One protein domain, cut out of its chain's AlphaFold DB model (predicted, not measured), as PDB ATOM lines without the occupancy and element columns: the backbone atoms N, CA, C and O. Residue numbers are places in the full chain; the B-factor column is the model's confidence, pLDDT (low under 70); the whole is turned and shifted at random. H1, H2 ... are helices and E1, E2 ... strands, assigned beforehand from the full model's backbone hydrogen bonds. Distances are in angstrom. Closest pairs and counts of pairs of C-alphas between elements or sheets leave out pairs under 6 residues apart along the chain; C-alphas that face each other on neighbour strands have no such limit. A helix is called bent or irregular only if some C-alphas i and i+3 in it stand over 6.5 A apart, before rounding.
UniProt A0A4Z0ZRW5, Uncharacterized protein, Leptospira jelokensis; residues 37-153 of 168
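AT A GLANCE: This is residues 37 to 153 of the 168 residues of an uncharacterized protein of Leptospira jelokensis (UniProt A0A4Z0ZRW5). Two long helices, H1 and H2, lie side by side as a helical hairpin, with the long loop of residues 58 to 80 at one end and the small sheet of E1 and E2 at the other. H3 and H4 pack on H1, H6 packs along H2, and H5 makes a corner with H2, meeting its residues 81 to 86 at the end next to the long loop. The 117 printed residues, with the order E1 H1 H2 E2 H3 H4 H5 H6, are mostly helix with an antiparallel sheet E1 - E2, and compact, with a radius of gyration of the C-alphas of 15.5 A and spans of 51 by 30 by 18 A.

IN THESE COORDINATES: E1, residues 37 to 39, begins at C-alpha 37 (376.661, 289.010, 457.741). H1, residues 40 to 57, is 25.5 A long, and H2, residues 81 to 99, 24.9 A. H2 is irregular, but only just: C-alphas 96 and 99 are 6.6 A apart. E2 is residues 104 to 107, H3 108 to 114, H4 117 to 120, H5 123 to 132, 14.0 A long. H6, residues 136 to 143, ends at C-alpha 143 (378.292, 293.615, 436.279).

HOW THE PARTS SIT: H1 and H2 touch, C-alphas of Gly 40 and Phe 97 closest at 4.8 A, at a shallow tilt of 18 degrees, opposite ways. H2 touches H6, Asn 85 to Gly 137 closest at 4.1 A between C-alphas. N 38 and O 106 of E1 and E2 are within hydrogen-bond range, 2.8 A. Every O i to N i+4 pair is within range in H1, H3, H5 and H6, 14 of 15 in H2; H4 is too short for one.

THE WHOLE: The C-alphas of Thr 70 and Ser 153 are farthest apart, 50.9 A. The printed part has no cut; H1 to H2 is the long link. Residue 153 alone is under 70 in pLDDT.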
ATOM      1  N   PHE A  37     377.740 288.554 458.608       89.62
ATOM      2  CA  PHE A  37     376.661 289.010 457.741       89.62
ATOM      3  C   PHE A  37     376.234 290.447 458.050       89.62
ATOM      4  O   PHE A  37     376.216 290.887 459.197       89.62
ATOM      5  N   ILE A  38     375.878 291.181 456.997       90.50
ATOM      6  CA  ILE A  38     375.422 292.568 457.045       90.50
ATOM      7  C   ILE A  38     374.091 292.728 456.315       90.50
ATOM      8  O   ILE A  38     373.789 291.993 455.368       90.50
ATOM      9  N   SER A  39     373.323 293.730 456.735       89.50
ATOM     10  CA  SER A  39     372.034 294.058 456.129       89.50
ATOM     11  C   SER A  39     372.190 294.623 454.719       89.50
ATOM     12  O   SER A  39     373.244 295.146 454.347       89.50
ATOM     13  N   GLY A  40     371.102 294.583 453.948       90.44
ATOM     14  CA  GLY A  40     371.022 295.234 452.642       90.44
ATOM     15  C   GLY A  40     371.377 296.724 452.661       90.44
ATOM     16  O   GLY A  40     372.125 297.183 451.802       90.44
ATOM     17  N   THR A  41     370.933 297.471 453.676       90.88
ATOM     18  CA  THR A  41     371.270 298.897 453.845       90.88
ATOM     19  C   THR A  41     372.769 299.117 454.060       90.88
ATOM     20  O   THR A  41     373.365 300.002 453.445       90.88
ATOM     21  N   GLU A  42     373.411 298.304 454.903       91.88
ATOM     22  CA  GLU A  42     374.858 298.407 455.130       91.88
ATOM     23  C   GLU A  42     375.641 297.991 453.876       91.88
ATOM     24  O   GLU A  42     376.596 298.667 453.487       91.88
ATOM     25  N   ALA A  43     375.194 296.941 453.179       93.62
ATOM     26  CA  ALA A  43     375.767 296.535 451.901       93.62
ATOM     27  C   ALA A  43     375.669 297.654 450.850       93.62
ATOM     28  O   ALA A  43     376.670 298.001 450.216       93.62
ATOM     29  N   ASN A  44     374.492 298.277 450.724       94.50
ATOM     30  CA  ASN A  44     374.255 299.403 449.828       94.50
ATOM     31  C   ASN A  44     375.227 300.551 450.120       94.50
ATOM     32  O   ASN A  44     375.900 301.035 449.211       94.50
ATOM     33  N   LYS A  45     375.369 300.947 451.389       94.19
ATOM     34  CA  LYS A  45     376.275 302.027 451.806       94.19
ATOM     35  C   LYS A  45     377.727 301.763 451.400       94.19
ATOM     36  O   LYS A  45     378.400 302.663 450.896       94.19
ATOM     37  N   ARG A  46     378.217 300.536 451.595       95.06
ATOM     38  CA  ARG A  46     379.600 300.167 451.251       95.06
ATOM     39  C   ARG A  46     379.846 300.171 449.748       95.06
ATOM     40  O   ARG A  46     380.834 300.751 449.300       95.06
ATOM     41  N   VAL A  47     378.937 299.575 448.974       95.38
ATOM     42  CA  VAL A  47     379.043 299.548 447.509       95.38
ATOM     43  C   VAL A  47     378.938 300.966 446.956       95.38
ATOM     44  O   VAL A  47     379.864 301.434 446.298       95.38
ATOM     45  N   THR A  48     377.867 301.695 447.276       93.88
ATOM     46  CA  THR A  48     377.633 303.054 446.757       93.88
ATOM     47  C   THR A  48     378.754 304.024 447.101       93.88
ATOM     48  O   THR A  48     379.144 304.811 446.242       93.88
ATOM     49  N   SER A  49     379.346 303.939 448.297       94.44
ATOM     50  CA  SER A  49     380.502 304.765 448.665       94.44
ATOM     51  C   SER A  49     381.682 304.570 447.705       94.44
ATOM     52  O   SER A  49     382.277 305.551 447.254       94.44
ATOM     53  N   ARG A  50     381.985 303.322 447.324       94.81
ATOM     54  CA  ARG A  50     383.047 303.010 446.354       94.81
ATOM     55  C   ARG A  50     382.706 303.475 444.944       94.81
ATOM     56  O   ARG A  50     383.568 304.035 444.267       94.81
ATOM     57  N   ILE A  51     381.455 303.306 444.520       94.62
ATOM     58  CA  ILE A  51     380.996 303.774 443.207       94.62
ATOM     59  C   ILE A  51     381.093 305.290 443.093       94.62
ATOM     60  O   ILE A  51     381.644 305.793 442.115       94.62
ATOM     61  N   LEU A  52     380.619 306.019 444.103       94.94
ATOM     62  CA  LEU A  52     380.707 307.476 444.146       94.94
ATOM     63  C   LEU A  52     382.162 307.944 444.132       94.94
ATOM     64  O   LEU A  52     382.500 308.855 443.378       94.94
ATOM     65  N   ALA A  53     383.040 307.289 444.899       94.56
ATOM     66  CA  ALA A  53     384.468 307.584 444.874       94.56
ATOM     67  C   ALA A  53     385.064 307.385 443.470       94.56
ATOM     68  O   ALA A  53     385.809 308.248 443.001       94.56
ATOM     69  N   LYS A  54     384.692 306.306 442.764       94.00
ATOM     70  CA  LYS A  54     385.131 306.082 441.381       94.00
ATOM     71  C   LYS A  54     384.603 307.155 440.436       94.00
ATOM     72  O   LYS A  54     385.404 307.760 439.727       94.00
ATOM     73  N   LEU A  55     383.289 307.388 440.423       93.69
ATOM     74  CA  LEU A  55     382.644 308.390 439.570       93.69
ATOM     75  C   LEU A  55     383.300 309.760 439.757       93.69
ATOM     76  O   LEU A  55     383.637 310.416 438.775       93.69
ATOM     77  N   ASN A  56     383.563 310.141 441.007       93.75
ATOM     78  CA  ASN A  56     384.279 311.367 441.330       93.75
ATOM     79  C   ASN A  56     385.724 311.349 440.798       93.75
ATOM     80  O   ASN A  56     386.134 312.278 440.112       93.75
ATOM     81  N   SER A  57     386.483 310.275 441.046       94.25
ATOM     82  CA  SER A  57     387.882 310.161 440.599       94.25
ATOM     83  C   SER A  57     388.050 310.185 439.076       94.25
ATOM     84  O   SER A  57     389.045 310.702 438.578       94.25
ATOM     85  N   CYS A  58     387.071 309.664 438.333       94.12
ATOM     86  CA  CYS A  58     387.077 309.678 436.875       94.12
ATOM     87  C   CYS A  58     386.446 310.952 436.286       94.12
ATOM     88  O   CYS A  58     386.389 311.080 435.067       94.12
ATOM     89  N   GLY A  59     385.965 311.890 437.113       90.38
ATOM     90  CA  GLY A  59     385.316 313.119 436.651       90.38
ATOM     91  C   GLY A  59     383.950 312.899 435.989       90.38
ATOM     92  O   GLY A  59     383.556 313.704 435.152       90.38
ATOM     93  N   SER A  60     383.250 311.819 436.353       86.25
ATOM     94  CA  SER A  60     381.939 311.414 435.816       86.25
ATOM     95  C   SER A  60     380.760 311.756 436.732       86.25
ATOM     96  O   SER A  60     379.673 311.204 436.587       86.25
ATOM     97  N   LEU A  61     380.972 312.654 437.696       83.81
ATOM     98  CA  LEU A  61     379.953 313.137 438.635       83.81
ATOM     99  C   LEU A  61     379.563 314.591 438.312       83.81
ATOM    100  O   LEU A  61     379.382 315.418 439.200       83.81
ATOM    101  N   ASN A  62     379.469 314.909 437.019       81.62
ATOM    102  CA  ASN A  62     379.040 316.219 436.543       81.62
ATOM    103  C   ASN A  62     377.536 316.215 436.296       81.62
ATOM    104  O   ASN A  62     377.043 315.466 435.458       81.62
ATOM    105  N   TYR A  63     376.813 317.082 437.001       85.19
ATOM    106  CA  TYR A  63     375.402 317.320 436.728       85.19
ATOM    107  C   TYR A  63     375.267 318.317 435.577       85.19
ATOM    108  O   TYR A  63     375.494 319.517 435.742       85.19
ATOM    109  N   THR A  64     374.902 317.810 434.403       89.69
ATOM    110  CA  THR A  64     374.643 318.623 433.210       89.69
ATOM    111  C   THR A  64     373.336 318.220 432.535       89.69
ATOM    112  O   THR A  64     372.914 317.061 432.588       89.69
ATOM    113  N   TYR A  65     372.692 319.194 431.890       90.56
ATOM    114  CA  TYR A  65     371.559 318.962 430.996       90.56
ATOM    115  C   TYR A  65     372.049 318.563 429.603       90.56
ATOM    116  O   TYR A  65     373.191 318.829 429.229       90.56
ATOM    117  N   ASN A  66     371.179 317.930 428.827       90.88
ATOM    118  CA  ASN A  66     371.426 317.678 427.418       90.88
ATOM    119  C   ASN A  66     371.520 319.012 426.662       90.88
ATOM    120  O   ASN A  66     370.550 319.763 426.593       90.88
ATOM    121  N   GLU A  67     372.675 319.297 426.062       87.94
ATOM    122  CA  GLU A  67     372.921 320.550 425.333       87.94
ATOM    123  C   GLU A  67     372.016 320.731 424.107       87.94
ATOM    124  O   GLU A  67     371.826 321.848 423.631       87.94
ATOM    125  N   ARG A  68     371.443 319.640 423.587       90.62
ATOM    126  CA  ARG A  68     370.507 319.667 422.455       90.62
ATOM    127  C   ARG A  68     369.058 319.881 422.890       90.62
ATOM    128  O   ARG A  68     368.184 319.971 422.032       90.62
ATOM    129  N   ASP A  69     368.792 319.922 424.192       89.94
ATOM    130  CA  ASP A  69     367.456 320.146 424.719       89.94
ATOM    131  C   ASP A  69     367.122 321.639 424.746       89.94
ATOM    132  O   ASP A  69     367.721 322.429 425.477       89.94
ATOM    133  N   THR A  70     366.135 322.025 423.941       91.62
ATOM    134  CA  THR A  70     365.661 323.406 423.826       91.62
ATOM    135  C   THR A  70     364.410 323.680 424.661       91.62
ATOM    136  O   THR A  70     363.758 324.703 424.454       91.62
ATOM    137  N   ASN A  71     364.020 322.781 425.573       92.31
ATOM    138  CA  ASN A  71     362.824 322.959 426.383       92.31
ATOM    139  C   ASN A  71     362.964 324.206 427.283       92.31
ATOM    140  O   ASN A  71     363.913 324.302 428.080       92.31
ATOM    141  N   PRO A  72     362.047 325.187 427.159       88.31
ATOM    142  CA  PRO A  72     362.115 326.414 427.941       88.31
ATOM    143  C   PRO A  72     361.836 326.181 429.429       88.31
ATOM    144  O   PRO A  72     362.298 326.973 430.244       88.31
ATOM    145  N   ASP A  73     361.121 325.109 429.788       91.06
ATOM    146  CA  ASP A  73     360.834 324.751 431.176       91.06
ATOM    147  C   ASP A  73     362.014 323.973 431.794       91.06
ATOM    148  O   ASP A  73     362.271 322.834 431.384       91.06
ATOM    149  N   PRO A  74     362.726 324.532 432.796       82.56
ATOM    150  CA  PRO A  74     363.860 323.871 433.439       82.56
ATOM    151  C   PRO A  74     363.514 322.516 434.064       82.56
ATOM    152  O   PRO A  74     364.372 321.635 434.112       82.56
ATOM    153  N   TRP A  75     362.268 322.325 434.507       85.25
ATOM    154  CA  TRP A  75     361.810 321.080 435.134       85.25
ATOM    155  C   TRP A  75     361.564 319.958 434.132       85.25
ATOM    156  O   TRP A  75     361.440 318.797 434.514       85.25
ATOM    157  N   ARG A  76     361.491 320.297 432.843       88.94
ATOM    158  CA  ARG A  76     361.237 319.355 431.751       88.94
ATOM    159  C   ARG A  76     362.455 319.165 430.852       88.94
ATOM    160  O   ARG A  76     362.333 318.515 429.813       88.94
ATOM    161  N   ARG A  77     363.609 319.720 431.237       89.69
ATOM    162  CA  ARG A  77     364.876 319.490 430.543       89.69
ATOM    163  C   ARG A  77     365.412 318.100 430.849       89.69
ATOM    164  O   ARG A  77     365.499 317.677 431.998       89.69
ATOM    165  N   SER A  78     365.817 317.416 429.797       92.56
ATOM    166  CA  SER A  78     366.507 316.140 429.836       92.56
ATOM    167  C   SER A  78     367.931 316.301 430.362       92.56
ATOM    168  O   SER A  78     368.659 317.242 430.031       92.56
ATOM    169  N   LEU A  79     368.333 315.358 431.209       92.06
ATOM    170  CA  LEU A  79     369.701 315.255 431.699       92.06
ATOM    171  C   LEU A  79     370.641 314.815 430.570       92.06
ATOM    172  O   LEU A  79     370.223 314.138 429.626       92.06
ATOM    173  N   SER A  80     371.917 315.179 430.672       93.25
ATOM    174  CA  SER A  80     372.944 314.678 429.757       93.25
ATOM    175  C   SER A  80     373.082 313.154 429.869       93.25
ATOM    176  O   SER A  80     372.699 312.545 430.873       93.25
ATOM    177  N   THR A  81     373.643 312.516 428.839       94.06
ATOM    178  CA  THR A  81     373.896 311.065 428.838       94.06
ATOM    179  C   THR A  81     374.760 310.642 430.025       94.06
ATOM    180  O   THR A  81     374.455 309.646 430.679       94.06
ATOM    181  N   GLU A  82     375.782 311.436 430.352       94.06
ATOM    182  CA  GLU A  82     376.668 311.192 431.494       94.06
ATOM    183  C   GLU A  82     375.909 311.244 432.822       94.06
ATOM    184  O   GLU A  82     375.973 310.285 433.597       94.06
ATOM    185  N   THR A  83     375.119 312.302 433.049       93.38
ATOM    186  CA  THR A  83     374.299 312.434 434.262       93.38
ATOM    187  C   THR A  83     373.306 311.276 434.383       93.38
ATOM    188  O   THR A  83     373.180 310.679 435.452       93.38
ATOM    189  N   ASN A  84     372.624 310.917 433.289       93.69
ATOM    190  CA  ASN A  84     371.680 309.799 433.274       93.69
ATOM    191  C   ASN A  84     372.370 308.475 433.611       93.69
ATOM    192  O   ASN A  84     371.884 307.731 434.457       93.69
ATOM    193  N   ASN A  85     373.514 308.180 432.994       95.69
ATOM    194  CA  ASN A  85     374.250 306.952 433.273       95.69
ATOM    195  C   ASN A  85     374.701 306.871 434.739       95.69
ATOM    196  O   ASN A  85     374.548 305.819 435.361       95.69
ATOM    197  N   ALA A  86     375.207 307.967 435.315       94.38
ATOM    198  CA  ALA A  86     375.596 308.002 436.725       94.38
ATOM    199  C   ALA A  86     374.389 307.781 437.651       94.38
ATOM    200  O   ALA A  86     374.465 306.984 438.590       94.38
ATOM    201  N   LEU A  87     373.258 308.426 437.351       92.94
ATOM    202  CA  LEU A  87     372.013 308.262 438.098       92.94
ATOM    203  C   LEU A  87     371.504 306.820 438.034       92.94
ATOM    204  O   LEU A  87     371.243 306.218 439.074       92.94
ATOM    205  N   PHE A  88     371.394 306.245 436.834       93.25
ATOM    206  CA  PHE A  88     370.913 304.877 436.663       93.25
ATOM    207  C   PHE A  88     371.819 303.867 437.364       93.25
ATOM    208  O   PHE A  88     371.310 302.978 438.043       93.25
ATOM    209  N   LEU A  89     373.144 304.024 437.275       94.69
ATOM    210  CA  LEU A  89     374.083 303.178 438.011       94.69
ATOM    211  C   LEU A  89     373.783 303.185 439.518       94.69
ATOM    212  O   LEU A  89     373.647 302.123 440.127       94.69
ATOM    213  N   MET A  90     373.627 304.371 440.111       93.50
ATOM    214  CA  MET A  90     373.336 304.512 441.540       93.50
ATOM    215  C   MET A  90     371.979 303.915 441.916       93.50
ATOM    216  O   MET A  90     371.900 303.125 442.855       93.50
ATOM    217  N   VAL A  91     370.924 304.241 441.164       93.81
ATOM    218  CA  VAL A  91     369.568 303.733 441.411       93.81
ATOM    219  C   VAL A  91     369.545 302.210 441.350       93.81
ATOM    220  O   VAL A  91     369.032 301.576 442.266       93.81
ATOM    221  N   HIS A  92     370.158 301.600 440.334       93.12
ATOM    222  CA  HIS A  92     370.174 300.145 440.202       93.12
ATOM    223  C   HIS A  92     370.878 299.443 441.369       93.12
ATOM    224  O   HIS A  92     370.423 298.385 441.810       93.12
ATOM    225  N   LEU A  93     371.967 300.015 441.886       91.00
ATOM    226  CA  LEU A  93     372.682 299.444 443.028       91.00
ATOM    227  C   LEU A  93     371.887 299.588 444.329       91.00
ATOM    228  O   LEU A  93     371.757 298.606 445.061       91.00
ATOM    229  N   ILE A  94     371.276 300.754 444.563       91.69
ATOM    230  CA  ILE A  94     370.381 300.975 445.708       91.69
ATOM    231  C   ILE A  94     369.211 299.993 445.653       91.69
ATOM    232  O   ILE A  94     368.933 299.291 446.626       91.69
ATOM    233  N   SER A  95     368.559 299.865 444.496       90.75
ATOM    234  CA  SER A  95     367.446 298.933 444.326       90.75
ATOM    235  C   SER A  95     367.856 297.482 444.583       90.75
ATOM    236  O   SER A  95     367.100 296.728 445.196       90.75
ATOM    237  N   ARG A  96     369.057 297.078 444.147       89.69
ATOM    238  CA  ARG A  96     369.553 295.704 444.302       89.69
ATOM    239  C   ARG A  96     369.755 295.303 445.759       89.69
ATOM    240  O   ARG A  96     369.443 294.156 446.091       89.69
ATOM    241  N   PHE A  97     370.345 296.185 446.563       90.00
ATOM    242  CA  PHE A  97     370.771 295.861 447.924       90.00
ATOM    243  C   PHE A  97     369.759 296.272 448.983       90.00
ATOM    244  O   PHE A  97     369.641 295.576 449.982       90.00
ATOM    245  N   GLU A  98     369.011 297.348 448.758       86.38
ATOM    246  CA  GLU A  98     368.121 297.917 449.765       86.38
ATOM    247  C   GLU A  98     366.652 297.641 449.434       86.38
ATOM    248  O   GLU A  98     366.002 296.875 450.141       86.38
ATOM    249  N   VAL A  99     366.150 298.168 448.312       83.75
ATOM    250  CA  VAL A  99     364.708 298.140 447.992       83.75
ATOM    251  C   VAL A  99     364.176 296.714 447.832       83.75
ATOM    252  O   VAL A  99     363.181 296.349 448.446       83.75
ATOM    253  N   PHE A 100     364.848 295.878 447.041       79.50
ATOM    254  CA  PHE A 100     364.396 294.505 446.785       79.50
ATOM    255  C   PHE A 100     365.021 293.481 447.732       79.50
ATOM    256  O   PHE A 100     365.070 292.288 447.419       79.50
ATOM    257  N   SER A 101     365.629 293.915 448.838       80.94
ATOM    258  CA  SER A 101     366.427 293.021 449.682       80.94
ATOM    259  C   SER A 101     366.399 293.332 451.169       80.94
ATOM    260  O   SER A 101     367.333 292.973 451.882       80.94
ATOM    261  N   MET A 102     365.301 293.921 451.639       74.06
ATOM    262  CA  MET A 102     365.108 294.260 453.049       74.06
ATOM    263  C   MET A 102     365.252 293.044 453.986       74.06
ATOM    264  O   MET A 102     365.861 293.171 455.044       74.06
ATOM    265  N   ASP A 103     364.808 291.853 453.561       78.81
ATOM    266  CA  ASP A 103     364.876 290.617 454.370       78.81
ATOM    267  C   ASP A 103     366.123 289.757 454.117       78.81
ATOM    268  O   ASP A 103     366.268 288.657 454.668       78.81
ATOM    269  N   TYR A 104     367.021 290.231 453.252       86.56
ATOM    270  CA  TYR A 104     368.233 289.513 452.891       86.56
ATOM    271  C   TYR A 104     369.456 290.111 453.580       86.56
ATOM    272  O   TYR A 104     369.631 291.323 453.701       86.56
ATOM    273  N   GLN A 105     370.336 289.212 453.988       89.69
ATOM    274  CA  GLN A 105     371.654 289.496 454.514       89.69
ATOM    275  C   GLN A 105     372.717 289.081 453.501       89.69
ATOM    276  O   GLN A 105     372.507 288.219 452.640       89.69
ATOM    277  N   TYR A 106     373.886 289.686 453.638       91.88
ATOM    278  CA  TYR A 106     375.017 289.517 452.742       91.88
ATOM    279  C   TYR A 106     376.262 289.229 453.558       91.88
ATOM    280  O   TYR A 106     376.447 289.829 454.613       91.88
ATOM    281  N   LYS A 107     377.149 288.360 453.076       93.56
ATOM    282  CA  LYS A 107     378.462 288.225 453.709       93.56
ATOM    283  C   LYS A 107     379.239 289.523 453.528       93.56
ATOM    284  O   LYS A 107     379.397 289.988 452.399       93.56
ATOM    285  N   SER A 108     379.752 290.080 454.622       94.25
ATOM    286  CA  SER A 108     380.549 291.309 454.606       94.25
ATOM    287  C   SER A 108     381.711 291.194 453.624       94.25
ATOM    288  O   SER A 108     381.915 292.095 452.821       94.25
ATOM    289  N   GLU A 109     382.430 290.065 453.631       94.88
ATOM    290  CA  GLU A 109     383.573 289.840 452.737       94.88
ATOM    291  C   GLU A 109     383.182 289.887 451.251       94.88
ATOM    292  O   GLU A 109     383.897 290.487 450.447       94.88
ATOM    293  N   ASP A 110     382.040 289.296 450.882       95.56
ATOM    294  CA  ASP A 110     381.567 289.283 449.493       95.56
ATOM    295  C   ASP A 110     381.220 290.704 449.025       95.56
ATOM    296  O   ASP A 110     381.553 291.083 447.900       95.56
ATOM    297  N   ILE A 111     380.616 291.515 449.901       96.12
ATOM    298  CA  ILE A 111     380.323 292.928 449.632       96.12
ATOM    299  C   ILE A 111     381.603 293.756 449.536       96.12
ATOM    300  O   ILE A 111     381.774 294.525 448.590       96.12
ATOM    301  N   ASP A 112     382.526 293.593 450.479       94.62
ATOM    302  CA  ASP A 112     383.783 294.336 450.490       94.62
ATOM    303  C   ASP A 112     384.618 294.011 449.240       94.62
ATOM    304  O   ASP A 112     385.236 294.905 448.654       94.62
ATOM    305  N   ARG A 113     384.586 292.753 448.781       95.31
ATOM    306  CA  ARG A 113     385.207 292.320 447.526       95.31
ATOM    307  C   ARG A 113     384.511 292.933 446.316       95.31
ATOM    308  O   ARG A 113     385.180 293.580 445.516       95.31
ATOM    309  N   CYS A 114     383.194 292.779 446.198       95.38
ATOM    310  CA  CYS A 114     382.470 293.230 445.013       95.38
ATOM    311  C   CYS A 114     382.393 294.757 444.888       95.38
ATOM    312  O   CYS A 114     382.305 295.295 443.787       95.38
ATOM    313  N   SER A 115     382.496 295.487 446.003       95.00
ATOM    314  CA  SER A 115     382.575 296.952 445.992       95.00
ATOM    315  C   SER A 115     383.781 297.475 445.194       95.00
ATOM    316  O   SER A 115     383.780 298.628 444.763       95.00
ATOM    317  N   LYS A 116     384.787 296.620 444.960       95.06
ATOM    318  CA  LYS A 116     385.969 296.899 444.138       95.06
ATOM    319  C   LYS A 116     385.785 296.532 442.665       95.06
ATOM    320  O   LYS A 116     386.640 296.890 441.866       95.06
ATOM    321  N   ASP A 117     384.681 295.898 442.262       95.56
ATOM    322  CA  ASP A 117     384.442 295.539 440.852       95.56
ATOM    323  C   ASP A 117     384.446 296.777 439.940       95.56
ATOM    324  O   ASP A 117     384.850 296.726 438.779       95.56
ATOM    325  N   ILE A 118     384.049 297.929 440.481       94.31
ATOM    326  CA  ILE A 118     384.098 299.207 439.770       94.31
ATOM    327  C   ILE A 118     385.535 299.635 439.405       94.31
ATOM    328  O   ILE A 118     385.747 300.407 438.468       94.31
ATOM    329  N   GLU A 119     386.545 299.139 440.119       93.69
ATOM    330  CA  GLU A 119     387.950 299.480 439.886       93.69
ATOM    331  C   GLU A 119     388.484 298.849 438.590       93.69
ATOM    332  O   GLU A 119     389.395 299.418 437.988       93.69
ATOM    333  N   TYR A 120     387.862 297.769 438.089       93.19
ATOM    334  CA  TYR A 120     388.205 297.161 436.795       93.19
ATOM    335  C   TYR A 120     387.938 298.083 435.597       93.19
ATOM    336  O   TYR A 120     388.492 297.878 434.515       93.19
ATOM    337  N   PHE A 121     387.120 299.123 435.768       92.81
ATOM    338  CA  PHE A 121     386.875 300.115 434.731       92.81
ATOM    339  C   PHE A 121     387.945 301.215 434.796       92.81
ATOM    340  O   PHE A 121     387.948 302.054 435.699       92.81
ATOM    341  N   ASN A 122     388.866 301.243 433.831       94.94
ATOM    342  CA  ASN A 122     389.823 302.347 433.689       94.94
ATOM    343  C   ASN A 122     389.077 303.672 433.422       94.94
ATOM    344  O   ASN A 122     388.149 303.683 432.617       94.94
ATOM    345  N   CYS A 123     389.480 304.776 434.067       95.19
ATOM    346  CA  CYS A 123     388.784 306.063 433.957       95.19
ATOM    347  C   CYS A 123     388.698 306.620 432.530       95.19
ATOM    348  O   CYS A 123     387.658 307.181 432.190       95.19
ATOM    349  N   ASP A 124     389.720 306.434 431.690       92.00
ATOM    350  CA  ASP A 124     389.734 306.963 430.321       92.00
ATOM    351  C   ASP A 124     388.615 306.333 429.486       92.00
ATOM    352  O   ASP A 124     387.807 307.021 428.860       92.00
ATOM    353  N   HIS A 125     388.505 305.006 429.549       92.56
ATOM    354  CA  HIS A 125     387.450 304.266 428.863       92.56
ATOM    355  C   HIS A 125     386.096 304.423 429.550       92.56
ATOM    356  O   HIS A 125     385.073 304.541 428.882       92.56
ATOM    357  N   PHE A 126     386.077 304.428 430.880       94.06
ATOM    358  CA  PHE A 126     384.850 304.525 431.654       94.06
ATOM    359  C   PHE A 126     384.142 305.852 431.395       94.06
ATOM    360  O   PHE A 126     382.985 305.848 430.982       94.06
ATOM    361  N   ARG A 127     384.846 306.981 431.537       94.25
ATOM    362  CA  ARG A 127     384.274 308.311 431.305       94.25
ATOM    363  C   ARG A 127     383.821 308.485 429.859       94.25
ATOM    364  O   ARG A 127     382.708 308.949 429.629       94.25
ATOM    365  N   ALA A 128     384.647 308.082 428.890       94.25
ATOM    366  CA  ALA A 128     384.292 308.193 427.476       94.25
ATOM    367  C   ALA A 128     382.960 307.490 427.168       94.25
ATOM    368  O   ALA A 128     382.103 308.070 426.504       94.25
ATOM    369  N   ARG A 129     382.752 306.285 427.715       95.12
ATOM    370  CA  ARG A 129     381.514 305.513 427.536       95.12
ATOM    371  C   ARG A 129     380.339 306.073 428.335       95.12
ATOM    372  O   ARG A 129     379.228 306.093 427.822       95.12
ATOM    373  N   MET A 130     380.569 306.597 429.541       94.44
ATOM    374  CA  MET A 130     379.529 307.292 430.315       94.44
ATOM    375  C   MET A 130     378.936 308.476 429.540       94.44
ATOM    376  O   MET A 130     377.736 308.721 429.644       94.44
ATOM    377  N   VAL A 131     379.744 309.181 428.743       93.19
ATOM    378  CA  VAL A 131     379.300 310.327 427.932       93.19
ATOM    379  C   VAL A 131     378.636 309.896 426.619       93.19
ATOM    380  O   VAL A 131     377.662 310.519 426.199       93.19
ATOM    381  N   SER A 132     379.153 308.863 425.946       92.88
ATOM    382  CA  SER A 132     378.750 308.532 424.571       92.88
ATOM    383  C   SER A 132     377.706 307.421 424.451       92.88
ATOM    384  O   SER A 132     376.948 307.409 423.481       92.88
ATOM    385  N   GLU A 133     377.641 306.493 425.409       94.56
ATOM    386  CA  GLU A 133     376.802 305.298 425.323       94.56
ATOM    387  C   GLU A 133     375.592 305.402 426.250       94.56
ATOM    388  O   GLU A 133     375.700 305.329 427.477       94.56
ATOM    389  N   SER A 134     374.401 305.514 425.665       92.00
ATOM    390  CA  SER A 134     373.151 305.423 426.421       92.00
ATOM    391  C   SER A 134     373.050 304.079 427.150       92.00
ATOM    392  O   SER A 134     373.324 303.029 426.569       92.00
ATOM    393  N   ASN A 135     372.596 304.103 428.405       92.31
ATOM    394  CA  ASN A 135     372.405 302.933 429.277       92.31
ATOM    395  C   ASN A 135     373.690 302.234 429.748       92.31
ATOM    396  O   ASN A 135     373.608 301.186 430.396       92.31
ATOM    397  N   PHE A 136     374.874 302.802 429.500       95.50
ATOM    398  CA  PHE A 136     376.123 302.242 430.013       95.50
ATOM    399  C   PHE A 136     376.124 302.128 431.547       95.50
ATOM    400  O   PHE A 136     376.613 301.139 432.091       95.50
ATOM    401  N   GLY A 137     375.481 303.065 432.253       93.44
ATOM    402  CA  GLY A 137     375.322 302.992 433.710       93.44
ATOM    403  C   GLY A 137     374.559 301.749 434.181       93.44
ATOM    404  O   GLY A 137     374.957 301.105 435.153       93.44
ATOM    405  N   ILE A 138     373.509 301.358 433.451       94.06
ATOM    406  CA  ILE A 138     372.737 300.137 433.725       94.06
ATOM    407  C   ILE A 138     373.619 298.911 433.493       94.06
ATOM    408  O   ILE A 138     373.701 298.036 434.351       94.06
ATOM    409  N   PHE A 139     374.326 298.865 432.360       94.81
ATOM    410  CA  PHE A 139     375.255 297.780 432.049       94.81
ATOM    411  C   PHE A 139     376.293 297.587 433.163       94.81
ATOM    412  O   PHE A 139     376.460 296.478 433.671       94.81
ATOM    413  N   VAL A 140     376.927 298.666 433.619       94.88
ATOM    414  CA  VAL A 140     377.901 298.632 434.719       94.88
ATOM    415  C   VAL A 140     377.257 298.106 436.008       94.88
ATOM    416  O   VAL A 140     377.823 297.225 436.657       94.88
ATOM    417  N   ALA A 141     376.042 298.551 436.339       93.25
ATOM    418  CA  ALA A 141     375.306 298.058 437.505       93.25
ATOM    419  C   ALA A 141     374.995 296.552 437.431       93.25
ATOM    420  O   ALA A 141     374.967 295.869 438.456       93.25
ATOM    421  N   THR A 142     374.778 295.999 436.230       91.31
ATOM    422  CA  THR A 142     374.568 294.550 436.073       91.31
ATOM    423  C   THR A 142     375.826 293.729 436.337       91.31
ATOM    424  O   THR A 142     375.702 292.588 436.785       91.31
ATOM    425  N   LEU A 143     377.012 294.298 436.101       94.06
ATOM    426  CA  LEU A 143     378.292 293.615 436.279       94.06
ATOM    427  C   LEU A 143     378.804 293.691 437.716       94.06
ATOM    428  O   LEU A 143     379.246 292.685 438.262       94.06
ATOM    429  N   ILE A 144     378.728 294.871 438.328       93.75
ATOM    430  CA  ILE A 144     379.206 295.091 439.696       93.75
ATOM    431  C   ILE A 144     378.413 294.220 440.655       93.75
ATOM    432  O   ILE A 144     377.185 294.239 440.615       93.75
ATOM    433  N   CYS A 145     379.091 293.486 441.535       93.31
ATOM    434  CA  CYS A 145     378.458 292.623 442.529       93.31
ATOM    435  C   CYS A 145     377.482 291.597 441.941       93.31
ATOM    436  O   CYS A 145     376.509 291.219 442.597       93.31
ATOM    437  N   LYS A 146     377.727 291.143 440.708       92.69
ATOM    438  CA  LYS A 146     376.901 290.131 440.041       92.69
ATOM    439  C   LYS A 146     376.875 288.801 440.800       92.69
ATOM    440  O   LYS A 146     375.825 288.172 440.878       92.69
ATOM    441  N   ASP A 147     378.009 288.404 441.371       91.25
ATOM    442  CA  ASP A 147     378.182 287.083 441.995       91.25
ATOM    443  C   ASP A 147     377.863 287.069 443.499       91.25
ATOM    444  O   ASP A 147     378.012 286.043 444.168       91.25
ATOM    445  N   VAL A 148     377.411 288.201 444.051       93.12
ATOM    446  CA  VAL A 148     377.051 288.304 445.466       93.12
ATOM    447  C   VAL A 148     375.799 287.485 445.752       93.12
ATOM    448  O   VAL A 148     374.745 287.670 445.139       93.12
ATOM    449  N   LYS A 149     375.899 286.603 446.747       91.19
ATOM    450  CA  LYS A 149     374.780 285.781 447.207       91.19
ATOM    451  C   LYS A 149     373.964 286.505 448.270       91.19
ATOM    452  O   LYS A 149     374.506 287.199 449.127       91.19
ATOM    453  N   LYS A 150     372.651 286.291 448.217       90.06
ATOM    454  CA  LYS A 150     371.681 286.784 449.197       90.06
ATOM    455  C   LYS A 150     371.302 285.653 450.140       90.06
ATOM    456  O   LYS A 150     371.048 284.539 449.686       90.06
ATOM    457  N   TYR A 151     371.233 285.949 451.430       87.00
ATOM    458  CA  TYR A 151     370.885 284.984 452.465       87.00
ATOM    459  C   TYR A 151     369.642 285.469 453.193       87.00
ATOM    460  O   TYR A 151     369.644 286.553 453.764       87.00
ATOM    461  N   LYS A 152     368.559 284.696 453.144       82.19
ATOM    462  CA  LYS A 152     367.334 285.057 453.855       82.19
ATOM    463  C   LYS A 152     367.518 284.765 455.344       82.19
ATOM    464  O   LYS A 152     368.036 283.704 455.695       82.19
ATOM    465  N   SER A 153     367.105 285.691 456.207       69.56
ATOM    466  CA  SER A 153     367.069 285.419 457.646       69.56
ATOM    467  C   SER A 153     366.122 284.248 457.935       69.56
ATOM    468  O   SER A 153     365.000 284.265 457.426       69.56
TER     469      SER A 153